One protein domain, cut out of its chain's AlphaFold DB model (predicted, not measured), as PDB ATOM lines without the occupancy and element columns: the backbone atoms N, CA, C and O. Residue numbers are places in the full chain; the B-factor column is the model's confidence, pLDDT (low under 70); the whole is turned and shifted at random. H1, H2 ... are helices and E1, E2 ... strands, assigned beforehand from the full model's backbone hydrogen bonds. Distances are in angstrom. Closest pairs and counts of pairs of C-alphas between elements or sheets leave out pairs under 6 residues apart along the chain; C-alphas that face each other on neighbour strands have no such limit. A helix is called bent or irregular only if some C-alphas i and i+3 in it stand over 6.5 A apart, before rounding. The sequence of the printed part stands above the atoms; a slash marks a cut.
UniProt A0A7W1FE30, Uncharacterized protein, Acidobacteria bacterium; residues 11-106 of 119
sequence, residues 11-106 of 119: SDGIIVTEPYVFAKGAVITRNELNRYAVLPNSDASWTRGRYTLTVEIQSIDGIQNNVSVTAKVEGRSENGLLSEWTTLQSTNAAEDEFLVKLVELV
ATOM      1  N   SER A  11     354.385 199.942 371.992       93.88
ATOM      2  CA  SER A  11     355.562 200.732 372.387       93.88
ATOM      3  C   SER A  11     355.268 201.741 373.493       93.88
ATOM      4  O   SER A  11     356.154 202.066 374.272       93.88
ATOM      5  N   ASP A  12     354.021 202.202 373.565       94.88
ATOM      6  CA  ASP A  12     353.567 203.231 374.498       94.88
ATOM      7  C   ASP A  12     352.860 202.600 375.710       94.88
ATOM      8  O   ASP A  12     352.240 203.301 376.501       94.88
ATOM      9  N   GLY A  13     352.897 201.266 375.828       95.31
ATOM     10  CA  GLY A  13     352.224 200.526 376.894       95.31
ATOM     11  C   GLY A  13     350.705 200.428 376.738       95.31
ATOM     12  O   GLY A  13     350.037 200.078 377.704       95.31
ATOM     13  N   ILE A  14     350.138 200.716 375.559       97.88
ATOM     14  CA  ILE A  14     348.681 200.740 375.345       97.88
ATOM     15  C   ILE A  14     348.250 199.545 374.495       97.88
ATOM     16  O   ILE A  14     348.619 199.426 373.322       97.88
ATOM     17  N   ILE A  15     347.425 198.676 375.075       98.19
ATOM     18  CA  ILE A  15     346.872 197.484 374.427       98.19
ATOM     19  C   ILE A  15     345.354 197.613 374.400       98.19
ATOM     20  O   ILE A  15     344.718 197.769 375.438       98.19
ATOM     21  N   VAL A  16     344.766 197.511 373.214       98.50
ATOM     22  CA  VAL A  16     343.313 197.571 373.019       98.50
ATOM     23  C   VAL A  16     342.842 196.228 372.482       98.50
ATOM     24  O   VAL A  16     343.491 195.649 371.611       98.50
ATOM     25  N   THR A  17     341.726 195.704 372.983       98.62
ATOM     26  CA  THR A  17     341.141 194.463 372.459       98.62
ATOM     27  C   THR A  17     340.204 194.728 371.284       98.62
ATOM     28  O   THR A  17     339.658 195.813 371.123       98.62
ATOM     29  N   GLU A  18     339.940 193.706 370.481       98.50
ATOM     30  CA  GLU A  18     338.734 193.693 369.659       98.50
ATOM     31  C   GLU A  18     337.484 193.653 370.557       98.50
ATOM     32  O   GLU A  18     337.556 193.140 371.685       98.50
ATOM     33  N   PRO A  19     336.322 194.144 370.084       98.25
ATOM     34  CA  PRO A  19     335.085 194.054 370.844       98.25
ATOM     35  C   PRO A  19     334.692 192.595 371.100       98.25
ATOM     36  O   PRO A  19     334.414 191.830 370.171       98.25
ATOM     37  N   TYR A  20     334.608 192.212 372.370       97.94
ATOM     38  CA  TYR A  20     334.177 190.885 372.787       97.94
ATOM     39  C   TYR A  20     332.680 190.875 373.076       97.94
ATOM     40  O   TYR A  20     332.200 191.597 373.945       97.94
ATOM     41  N   VAL A  21     331.930 190.052 372.340       97.81
ATOM     42  CA  VAL A  21     330.483 189.892 372.530       97.81
ATOM     43  C   VAL A  21     330.232 188.840 373.604       97.81
ATOM     44  O   VAL A  21     330.353 187.647 373.328       97.81
ATOM     45  N   PHE A  22     329.842 189.280 374.796       97.00
ATOM     46  CA  PHE A  22     329.561 188.401 375.935       97.00
ATOM     47  C   PHE A  22     328.092 187.964 376.011       97.00
ATOM     48  O   PHE A  22     327.790 186.949 376.629       97.00
ATOM     49  N   ALA A  23     327.173 188.680 375.353       97.38
ATOM     50  CA  ALA A  23     325.750 188.345 375.361       97.38
ATOM     51  C   ALA A  23     325.097 188.491 373.983       97.38
ATOM     52  O   ALA A  23     325.403 189.415 373.219       97.38
ATOM     53  N   LYS A  24     324.173 187.575 373.670       95.81
ATOM     54  CA  LYS A  24     323.367 187.567 372.442       95.81
ATOM     55  C   LYS A  24     321.942 187.101 372.753       95.81
ATOM     56  O   LYS A  24     321.756 186.089 373.419       95.81
ATOM     57  N   GLY A  25     320.953 187.791 372.192       93.38
ATOM     58  CA  GLY A  25     319.531 187.454 372.285       93.38
ATOM     59  C   GLY A  25     318.782 188.258 373.350       93.38
ATOM     60  O   GLY A  25     319.297 188.500 374.442       93.38
ATOM     61  N   ALA A  26     317.544 188.643 373.030       87.44
ATOM     62  CA  ALA A  26     316.736 189.566 373.832       87.44
ATOM     63  C   ALA A  26     316.436 189.076 375.260       87.44
ATOM     64  O   ALA A  26     316.280 189.879 376.174       87.44
ATOM     65  N   VAL A  27     316.395 187.756 375.467       89.94
ATOM     66  CA  VAL A  27     316.022 187.149 376.754       89.94
ATOM     67  C   VAL A  27     317.113 187.318 377.813       89.94
ATOM     68  O   VAL A  27     316.815 187.651 378.955       89.94
ATOM     69  N   ILE A  28     318.378 187.088 377.448       93.31
ATOM     70  CA  ILE A  28     319.486 187.046 378.417       93.31
ATOM     71  C   ILE A  28     320.290 188.344 378.462       93.31
ATOM     72  O   ILE A  28     320.892 188.660 379.484       93.31
ATOM     73  N   THR A  29     320.293 189.117 377.370       96.00
ATOM     74  CA  THR A  29     321.230 190.237 377.212       96.00
ATOM     75  C   THR A  29     321.052 191.303 378.282       96.00
ATOM     76  O   THR A  29     322.049 191.830 378.760       96.00
ATOM     77  N   ARG A  30     319.817 191.606 378.706       94.56
ATOM     78  CA  ARG A  30     319.588 192.586 379.779       94.56
ATOM     79  C   ARG A  30     320.263 192.166 381.089       94.56
ATOM     80  O   ARG A  30     320.896 192.990 381.738       94.56
ATOM     81  N   ASN A  31     320.144 190.892 381.458       94.75
ATOM     82  CA  ASN A  31     320.733 190.373 382.690       94.75
ATOM     83  C   ASN A  31     322.260 190.347 382.612       94.75
ATOM     84  O   ASN A  31     322.917 190.762 383.558       94.75
ATOM     85  N   GLU A  32     322.818 189.925 381.477       96.88
ATOM     86  CA  GLU A  32     324.269 189.940 381.278       96.88
ATOM     87  C   GLU A  32     324.828 191.368 381.239       96.88
ATOM     88  O   GLU A  32     325.870 191.636 381.826       96.88
ATOM     89  N   LEU A  33     324.129 192.319 380.609       96.81
ATOM     90  CA  LEU A  33     324.534 193.725 380.626       96.81
ATOM     91  C   LEU A  33     324.536 194.299 382.042       96.81
ATOM     92  O   LEU A  33     325.484 194.990 382.377       96.81
ATOM     93  N   ASN A  34     323.544 193.982 382.880       96.00
ATOM     94  CA  ASN A  34     323.504 194.446 384.273       96.00
ATOM     95  C   ASN A  34     324.714 193.993 385.110       96.00
ATOM     96  O   ASN A  34     324.995 194.608 386.135       96.00
ATOM     97  N   ARG A  35     325.425 192.930 384.706       96.50
ATOM     98  CA  ARG A  35     326.669 192.510 385.374       96.50
ATOM     99  C   ARG A  35     327.820 193.465 385.077       96.50
ATOM    100  O   ARG A  35     328.595 193.780 385.971       96.50
ATOM    101  N   TYR A  36     327.901 193.940 383.836       97.94
ATOM    102  CA  TYR A  36     329.036 194.711 383.323       97.94
ATOM    103  C   TYR A  36     328.759 196.211 383.166       97.94
ATOM    104  O   TYR A  36     329.687 196.987 382.960       97.94
ATOM    105  N   ALA A  37     327.500 196.640 383.226       97.81
ATOM    106  CA  ALA A  37     327.109 198.019 382.993       97.81
ATOM    107  C   ALA A  37     325.869 198.449 383.782       97.81
ATOM    108  O   ALA A  37     324.944 197.673 384.029       97.81
ATOM    109  N   VAL A  38     325.820 199.742 384.098       96.88
ATOM    110  CA  VAL A  38     324.635 200.412 384.633       96.88
ATOM    111  C   VAL A  38     323.663 200.661 383.484       96.88
ATOM    112  O   VAL A  38     323.926 201.466 382.585       96.88
ATOM    113  N   LEU A  39     322.527 199.962 383.499       94.06
ATOM    114  CA  LEU A  39     321.493 200.133 382.484       94.06
ATOM    115  C   LEU A  39     320.579 201.325 382.799       94.06
ATOM    116  O   LEU A  39     320.151 201.486 383.942       94.06
ATOM    117  N   PRO A  40     320.204 202.134 381.790       89.38
ATOM    118  CA  PRO A  40     319.188 203.158 381.975       89.38
ATOM    119  C   PRO A  40     317.829 202.513 382.277       89.38
ATOM    120  O   PRO A  40     317.498 201.447 381.742       89.38
ATOM    121  N   ASN A  41     317.009 203.206 383.070       81.12
ATOM    122  CA  ASN A  41     315.610 202.849 383.326       81.12
ATOM    123  C   ASN A  41     314.770 203.065 382.057       81.12
ATOM    124  O   ASN A  41     314.050 204.049 381.920       81.12
ATOM    125  N   SER A  42     314.927 202.157 381.098       80.56
ATOM    126  CA  SER A  42     314.232 202.136 379.816       80.56
ATOM    127  C   SER A  42     313.773 200.718 379.479       80.56
ATOM    128  O   SER A  42     314.412 199.728 379.874       80.56
ATOM    129  N   ASP A  43     312.716 200.639 378.673       79.56
ATOM    130  CA  ASP A  43     312.183 199.397 378.099       79.56
ATOM    131  C   ASP A  43     312.938 198.976 376.827       79.56
ATOM    132  O   ASP A  43     312.408 198.268 375.971       79.56
ATOM    133  N   ALA A  44     314.189 199.424 376.675       85.12
ATOM    134  CA  ALA A  44     315.021 199.058 375.540       85.12
ATOM    135  C   ALA A  44     315.174 197.530 375.453       85.12
ATOM    136  O   ALA A  44     315.601 196.866 376.407       85.12
ATOM    137  N   SER A  45     314.855 196.981 374.280       90.81
ATOM    138  CA  SER A  45     315.065 195.568 373.972       90.81
ATOM    139  C   SER A  45     316.529 195.351 373.597       90.81
ATOM    140  O   SER A  45     316.934 195.555 372.451       90.81
ATOM    141  N   TRP A  46     317.354 195.005 374.586       94.62
ATOM    142  CA  TRP A  46     318.775 194.727 374.379       94.62
ATOM    143  C   TRP A  46     318.967 193.373 373.701       94.62
ATOM    144  O   TRP A  46     318.574 192.350 374.252       94.62
ATOM    145  N   THR A  47     319.614 193.336 372.540       95.62
ATOM    146  CA  THR A  47     319.819 192.104 371.767       95.62
ATOM    147  C   THR A  47     321.260 191.615 371.761       95.62
ATOM    148  O   THR A  47     321.490 190.437 371.468       95.62
ATOM    149  N   ARG A  48     322.237 192.472 372.090       97.25
ATOM    150  CA  ARG A  48     323.643 192.080 372.306       97.25
ATOM    151  C   ARG A  48     324.325 192.938 373.367       97.25
ATOM    152  O   ARG A  48     323.990 194.108 373.521       97.25
ATOM    153  N   GLY A  49     325.325 192.367 374.028       97.88
ATOM    154  CA  GLY A  49     326.265 193.082 374.889       97.88
ATOM    155  C   GLY A  49     327.690 192.805 374.433       97.88
ATOM    156  O   GLY A  49     328.020 191.661 374.096       97.88
ATOM    157  N   ARG A  50     328.521 193.845 374.370       98.44
ATOM    158  CA  ARG A  50     329.953 193.710 374.092       98.44
ATOM    159  C   ARG A  50     330.769 194.658 374.953       98.44
ATOM    160  O   ARG A  50     330.256 195.691 375.371       98.44
ATOM    161  N   TYR A  51     332.039 194.347 375.159       98.62
ATOM    162  CA  TYR A  51     332.985 195.313 375.700       98.62
ATOM    163  C   TYR A  51     334.293 195.310 374.917       98.62
ATOM    164  O   TYR A  51     334.648 194.331 374.260       98.62
ATOM    165  N   THR A  52     334.999 196.431 374.985       98.69
ATOM    166  CA  THR A  52     336.391 196.569 374.544       98.69
ATOM    167  C   THR A  52     337.225 196.932 375.757       98.69
ATOM    168  O   THR A  52     336.831 197.843 376.483       98.69
ATOM    169  N   LEU A  53     338.341 196.241 375.978       98.50
ATOM    170  CA  LEU A  53     339.276 196.598 377.038       98.50
ATOM    171  C   LEU A  53     340.415 197.435 376.466       98.50
ATOM    172  O   LEU A  53     340.976 197.095 375.421       98.50
ATOM    173  N   THR A  54     340.769 198.487 377.192       98.56
ATOM    174  CA  THR A  54     342.027 199.212 377.041       98.56
ATOM    175  C   THR A  54     342.861 198.935 378.280       98.56
ATOM    176  O   THR A  54     342.406 199.182 379.394       98.56
ATOM    177  N   VAL A  55     344.063 198.411 378.078       98.12
ATOM    178  CA  VAL A  55     345.075 198.220 379.114       98.12
ATOM    179  C   VAL A  55     346.163 199.254 378.877       98.12
ATOM    180  O   VAL A  55     346.705 199.314 377.771       98.12
ATOM    181  N   GLU A  56     346.486 200.049 379.890       97.81
ATOM    182  CA  GLU A  56     347.587 201.007 379.828       97.81
ATOM    183  C   GLU A  56     348.625 200.668 380.892       97.81
ATOM    184  O   GLU A  56     348.307 200.425 382.056       97.81
ATOM    185  N   ILE A  57     349.884 200.634 380.472       95.62
ATOM    186  CA  ILE A  57     351.024 200.288 381.309       95.62
ATOM    187  C   ILE A  57     351.931 201.509 381.363       95.62
ATOM    188  O   ILE A  57     352.477 201.939 380.347       95.62
ATOM    189  N   GLN A  58     352.097 202.060 382.559       94.81
ATOM    190  CA  GLN A  58     352.936 203.222 382.811       94.81
ATOM    191  C   GLN A  58     354.053 202.831 383.771       94.81
ATOM    192  O   GLN A  58     353.790 202.445 384.908       94.81
ATOM    193  N   SER A  59     355.304 202.944 383.329       91.44
ATOM    194  CA  SER A  59     356.452 202.770 384.221       91.44
ATOM    195  C   SER A  59     356.464 203.895 385.255       91.44
ATOM    196  O   SER A  59     356.364 205.073 384.911       91.44
ATOM    197  N   ILE A  60     356.549 203.511 386.526       90.19
ATOM    198  CA  ILE A  60     356.761 204.433 387.644       90.19
ATOM    199  C   ILE A  60     358.270 204.631 387.810       90.19
ATOM    200  O   ILE A  60     358.760 205.758 387.853       90.19
ATOM    201  N   ASP A  61     359.001 203.515 387.849       86.12
ATOM    202  CA  ASP A  61     360.457 203.440 387.846       86.12
ATOM    203  C   ASP A  61     360.926 202.190 387.066       86.12
ATOM    204  O   ASP A  61     360.133 201.495 386.427       86.12
ATOM    205  N   GLY A  62     362.229 201.893 387.093       77.44
ATOM    206  CA  GLY A  62     362.809 200.751 386.375       77.44
ATOM    207  C   GLY A  62     362.371 199.362 386.866       77.44
ATOM    208  O   GLY A  62     362.799 198.370 386.275       77.44
ATOM    209  N   ILE A  63     361.567 199.267 387.931       86.31
ATOM    210  CA  ILE A  63     361.110 198.004 388.532       86.31
ATOM    211  C   ILE A  63     359.594 197.961 388.810       86.31
ATOM    212  O   ILE A  63     359.049 196.873 388.988       86.31
ATOM    213  N   GLN A  64     358.899 199.100 388.812       91.25
ATOM    214  CA  GLN A  64     357.468 199.222 389.089       91.25
ATOM    215  C   GLN A  64     356.706 199.821 387.908       91.25
ATOM    216  O   GLN A  64     357.143 200.776 387.263       91.25
ATOM    217  N   ASN A  65     355.509 199.287 387.671       91.44
ATOM    218  CA  ASN A  65     354.589 199.774 386.652       91.44
ATOM    219  C   ASN A  65     353.192 199.925 387.253       91.44
ATOM    220  O   ASN A  65     352.729 199.040 387.972       91.44
ATOM    221  N   ASN A  66     352.508 201.009 386.905       94.50
ATOM    222  CA  ASN A  66     351.066 201.119 387.042       94.50
ATOM    223  C   ASN A  66     350.412 200.435 385.845       94.50
ATOM    224  O   ASN A  66     350.766 200.713 384.699       94.50
ATOM    225  N   VAL A  67     349.447 199.564 386.121       95.19
ATOM    226  CA  VAL A  67     348.619 198.928 385.097       95.19
ATOM    227  C   VAL A  67     347.185 199.372 385.324       95.19
ATOM    228  O   VAL A  67     346.600 199.063 386.361       95.19
ATOM    229  N   SER A  68     346.626 200.110 384.370       97.00
ATOM    230  CA  SER A  68     345.211 200.470 384.351       97.00
ATOM    231  C   SER A  68     344.477 199.619 383.321       97.00
ATOM    232  O   SER A  68     345.015 199.263 382.270       97.00
ATOM    233  N   VAL A  69     343.232 199.275 383.633       97.88
ATOM    234  CA  VAL A  69     342.331 198.573 382.719       97.88
ATOM    235  C   VAL A  69     341.025 199.342 382.697       97.88
ATOM    236  O   VAL A  69     340.521 199.760 383.734       97.88
ATOM    237  N   THR A  70     340.492 199.582 381.506       98.25
ATOM    238  CA  THR A  70     339.221 200.284 381.311       98.25
ATOM    239  C   THR A  70     338.378 199.520 380.305       98.25
ATOM    240  O   THR A  70     338.871 199.179 379.228       98.25
ATOM    241  N   ALA A  71     337.103 199.285 380.619       98.56
ATOM    242  CA  ALA A  71     336.161 198.677 379.695       98.56
ATOM    243  C   ALA A  71     335.230 199.729 379.088       98.56
ATOM    244  O   ALA A  71     334.481 200.429 379.771       98.56
ATOM    245  N   LYS A  72     335.197 199.782 377.756       98.56
ATOM    246  CA  LYS A  72     334.092 200.402 377.028       98.56
ATOM    247  C   LYS A  72     333.004 199.354 376.827       98.56
ATOM    248  O   LYS A  72     333.118 198.525 375.920       98.56
ATOM    249  N   VAL A  73     331.960 199.398 377.650       98.62
ATOM    250  CA  VAL A  73     330.810 198.488 377.550       98.62
ATOM    251  C   VAL A  73     329.749 199.086 376.631       98.62
ATOM    252  O   VAL A  73     329.405 200.263 376.725       98.62
ATOM    253  N   GLU A  74     329.227 198.279 375.714       98.25
ATOM    254  CA  GLU A  74     328.210 198.687 374.750       98.25
ATOM    255  C   GLU A  74     327.067 197.668 374.703       98.25
ATOM    256  O   GLU A  74     327.276 196.458 374.562       98.25
ATOM    257  N   GLY A  75     325.841 198.178 374.772       97.00
ATOM    258  CA  GLY A  75     324.622 197.413 374.539       97.00
ATOM    259  C   GLY A  75     324.091 197.694 373.138       97.00
ATOM    260  O   GLY A  75     324.092 198.840 372.692       97.00
ATOM    261  N   ARG A  76     323.630 196.660 372.436       96.19
ATOM    262  CA  ARG A  76     322.863 196.820 371.200       96.19
ATOM    263  C   ARG A  76     321.384 196.743 371.523       96.19
ATOM    264  O   ARG A  76     320.949 195.698 372.006       96.19
ATOM    265  N   SER A  77     320.632 197.801 371.261       92.50
ATOM    266  CA  SER A  77     319.176 197.814 371.413       92.50
ATOM    267  C   SER A  77     318.485 197.754 370.051       92.50
ATOM    268  O   SER A  77     319.060 198.104 369.017       92.50
ATOM    269  N   GLU A  78     317.250 197.262 370.044       86.00
ATOM    270  CA  GLU A  78     316.347 197.308 368.894       86.00
ATOM    271  C   GLU A  78     315.062 198.033 369.298       86.00
ATOM    272  O   GLU A  78     314.423 197.665 370.284       86.00
ATOM    273  N   ASN A  79     314.674 199.061 368.538       72.69
ATOM    274  CA  ASN A  79     313.432 199.814 368.756       72.69
ATOM    275  C   ASN A  79     312.455 199.706 367.568       72.69
ATOM    276  O   ASN A  79     311.713 200.635 367.264       72.69
ATOM    277  N   GLY A  80     312.458 198.563 366.874       67.62
ATOM    278  CA  GLY A  80     311.558 198.253 365.754       67.62
ATOM    279  C   GLY A  80     311.917 198.928 364.422       67.62
ATOM    280  O   GLY A  80     311.647 198.352 363.373       67.62
ATOM    281  N   LEU A  81     312.567 200.096 364.448       71.25
ATOM    282  CA  LEU A  81     313.012 200.825 363.250       71.25
ATOM    283  C   LEU A  81     314.536 200.855 363.106       71.25
ATOM    284  O   LEU A  81     315.041 200.797 361.987       71.25
ATOM    285  N   LEU A  82     315.273 200.935 364.217       77.94
ATOM    286  CA  LEU A  82     316.726 201.044 364.218       77.94
ATOM    287  C   LEU A  82     317.349 200.080 365.225       77.94
ATOM    288  O   LEU A  82     316.740 199.665 366.213       77.94
ATOM    289  N   SER A  83     318.594 199.717 364.935       87.38
ATOM    290  CA  SER A  83     319.409 198.904 365.819       87.38
ATOM    291  C   SER A  83     320.781 199.537 365.960       87.38
ATOM    292  O   SER A  83     321.574 199.557 365.011       87.38
ATOM    293  N   GLU A  84     321.049 200.055 367.151       90.94
ATOM    294  CA  GLU A  84     322.228 200.857 367.448       90.94
ATOM    295  C   GLU A  84     323.023 200.272 368.612       90.94
ATOM    296  O   GLU A  84     322.485 199.570 369.466       90.94
ATOM    297  N   TRP A  85     324.332 200.525 368.600       95.62
ATOM    298  CA  TRP A  85     325.191 200.273 369.749       95.62
ATOM    299  C   TRP A  85     325.262 201.549 370.576       95.62
ATOM    300  O   TRP A  85     325.672 202.590 370.067       95.62
ATOM    301  N   THR A  86     324.912 201.452 371.850       95.19
ATOM    302  CA  THR A  86     325.000 202.555 372.805       95.19
ATOM    303  C   THR A  86     326.085 202.231 373.820       95.19
ATOM    304  O   THR A  86     326.127 201.121 374.352       95.19
ATOM    305  N   THR A  87     326.971 203.192 374.087       97.19
ATOM    306  CA  THR A  87     327.944 203.068 375.181       97.19
ATOM    307  C   THR A  87     327.219 203.203 376.514       97.19
ATOM    308  O   THR A  87     326.401 204.104 376.689       97.19
ATOM    309  N   LEU A  88     327.512 202.292 377.434       97.25
ATOM    310  CA  LEU A  88     326.928 202.231 378.765       97.25
ATOM    311  C   LEU A  88     328.021 202.476 379.805       97.25
ATOM    312  O   LEU A  88     329.197 202.205 379.561       97.25
ATOM    313  N   GLN A  89     327.629 202.989 380.966       97.69
ATOM    314  CA  GLN A  89     328.556 203.162 382.078       97.69
ATOM    315  C   GLN A  89     328.970 201.785 382.611       97.69
ATOM    316  O   GLN A  89     328.100 201.002 382.983       97.69
ATOM    317  N   SER A  90     330.276 201.511 382.657       97.81
ATOM    318  CA  SER A  90     330.829 200.282 383.241       97.81
ATOM    319  C   SER A  90     330.515 200.181 384.739       97.81
ATOM    320  O   SER A  90     330.438 201.196 385.437       97.81
ATOM    321  N   THR A  91     330.339 198.956 385.234       98.00
ATOM    322  CA  THR A  91     330.315 198.635 386.676       98.00
ATOM    323  C   THR A  91     331.703 198.301 387.230       98.00
ATOM    324  O   THR A  91     331.805 197.984 388.410       98.00
ATOM    325  N   ASN A  92     332.746 198.360 386.396       97.75
ATOM    326  CA  ASN A  92     334.112 197.872 386.636       97.75
ATOM    327  C   ASN A  92     334.264 196.343 386.685       97.75
ATOM    328  O   ASN A  92     335.376 195.844 386.813       97.75
ATOM    329  N   ALA A  93     333.183 195.574 386.525       97.69
ATOM    330  CA  ALA A  93     333.252 194.118 386.650       97.69
ATOM    331  C   ALA A  93     334.162 193.459 385.595       97.69
ATOM    332  O   ALA A  93     334.886 192.519 385.908       97.69
ATOM    333  N   ALA A  94     334.159 193.946 384.347       97.50
ATOM    334  CA  ALA A  94     335.010 193.379 383.296       97.50
ATOM    335  C   ALA A  94     336.491 193.728 383.521       97.50
ATOM    336  O   ALA A  94     337.375 192.927 383.215       97.50
ATOM    337  N   GLU A  95     336.750 194.926 384.039       98.25
ATOM    338  CA  GLU A  95     338.066 195.421 384.415       98.25
ATOM    339  C   GLU A  95     338.648 194.600 385.564       98.25
ATOM    340  O   GLU A  95     339.768 194.105 385.442       98.25
ATOM    341  N   ASP A  96     337.868 194.393 386.626       96.88
ATOM    342  CA  ASP A  96     338.274 193.635 387.808       96.88
ATOM    343  C   ASP A  96     338.527 192.160 387.464       96.88
ATOM    344  O   ASP A  96     339.594 191.627 387.773       96.88
ATOM    345  N   GLU A  97     337.604 191.508 386.739       95.50
ATOM    346  CA  GLU A  97     337.779 190.126 386.263       95.50
ATOM    347  C   GLU A  97     339.067 189.969 385.441       95.50
ATOM    348  O   GLU A  97     339.807 188.988 385.592       95.50
ATOM    349  N   PHE A  98     339.353 190.938 384.568       96.12
ATOM    350  CA  PHE A  98     340.562 190.923 383.756       96.12
ATOM    351  C   PHE A  98     341.822 191.166 384.597       96.12
ATOM    352  O   PHE A  98     342.810 190.450 384.421       96.12
ATOM    353  N   LEU A  99     341.798 192.140 385.510       95.06
ATOM    354  CA  LEU A  99     342.924 192.476 386.381       95.06
ATOM    355  C   LEU A  99     343.305 191.309 387.291       95.06
ATOM    356  O   LEU A  99     344.488 190.984 387.374       95.06
ATOM    357  N   VAL A 100     342.330 190.633 387.906       94.25
ATOM    358  CA  VAL A 100     342.578 189.437 388.729       94.25
ATOM    359  C   VAL A 100     343.314 188.376 387.915       94.25
ATOM    360  O   VAL A 100     344.357 187.875 388.339       94.25
ATOM    361  N   LYS A 101     342.831 188.079 386.702       93.69
ATOM    362  CA  LYS A 101     343.466 187.090 385.818       93.69
ATOM    363  C   LYS A 101     344.849 187.526 385.342       93.69
ATOM    364  O   LYS A 101     345.727 186.678 385.182       93.69
ATOM    365  N   LEU A 102     345.062 188.822 385.119       92.88
ATOM    366  CA  LEU A 102     346.364 189.362 384.739       92.88
ATOM    367  C   LEU A 102     347.375 189.229 385.883       92.88
ATOM    368  O   LEU A 102     348.491 188.766 385.653       92.88
ATOM    369  N   VAL A 103     346.986 189.592 387.107       91.88
ATOM    370  CA  VAL A 103     347.839 189.456 388.295       91.88
ATOM    371  C   VAL A 103     348.178 187.991 388.541       91.88
ATOM    372  O   VAL A 103     349.358 187.673 388.695       91.88
ATOM    373  N   GLU A 104     347.191 187.095 388.491       93.38
ATOM    374  CA  GLU A 104     347.405 185.644 388.588       93.38
ATOM    375  C   GLU A 104     348.423 185.146 387.561       93.38
ATOM    376  O   GLU A 104     349.359 184.428 387.909       93.38
ATOM    377  N   LEU A 105     348.276 185.555 386.299       92.31
ATOM    378  CA  LEU A 105     349.157 185.127 385.217       92.31
ATOM    379  C   LEU A 105     350.596 185.637 385.383       92.31
ATOM    380  O   LEU A 105     351.539 184.916 385.064       92.31
ATOM    381  N   VAL A 106     350.767 186.880 385.837       89.94
ATOM    382  CA  VAL A 106     352.080 187.541 385.911       89.94
ATOM    383  C   VAL A 106     352.824 187.197 387.200       89.94
ATOM    384  O   VAL A 106     354.047 187.080 387.189       89.94
TER     385      VAL A 106
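What this domain is: This is residues 11 to 106 of the 119 residues of an uncharacterized protein of Acidobacteria bacterium (UniProt A0A7W1FE30). A long, twisted hairpin of two strands, E3 and E4, makes the length of this rod. Short strands E1 and E2 follow one another along E3's free edge, E5 pairs with one end of E4, and helices H1 and H2 cover one face. The printed part has 96 residues, with five named strands and two named helices in the order E1, E2, H1, E3, E4, E5, H2, class mixed. The antiparallel sheet is branched; E3, E4, E5 form a meander, each strand the antiparallel neighbour of the one before. The whole is loose, radius of gyration of the C-alphas 15.8 A, spans 55 by 23 by 20 A.

How they stand to each other: Begin at E3, residues 45 to 59, and its hairpin partner E4, residues 65 to 78: N 52 and O 72 are within hydrogen-bond range, 3.0 A. On E3's other side find E1, residues 14 to 16 (N 15 and O 55, 2.9 A), and E2, residues 20 to 24 (N 20 and O 51, 2.8 A). E5, residues 83 to 90, forms a hairpin with E4; N 86 and O 75 are 2.9 A apart. H1, residues 26 to 36, irregular with C-alphas 27 and 30 7.2 A apart, is on the sheet; its closest C-alphas to E3 are Ala 26 and Thr 47, 4.5 A. H2, residues 93 to 106, is on the same face, height 9.9 A; its closest C-alphas to E4 are Glu 95 and Val 69, 5.6 A. Every O i to N i+4 pair is within range in H2; in H1 3 of 7 are, and 6 of 8 O i to N i+3.

Where its parts are: Find C-alpha 45 at (315.065, 195.568, 373.972); E3 runs 43.2 A from there, bending by 54 degrees at residue 48. E4 is 42.2 A long. H2 runs 20.0 A to C-alpha 106 at (352.080, 187.541, 385.911).

The domain as a whole: The farthest C-alphas, Gly 62 and Gly 80, are 55.3 A apart. The printed part has no cut and no long link. Residue 80 is under pLDDT 70.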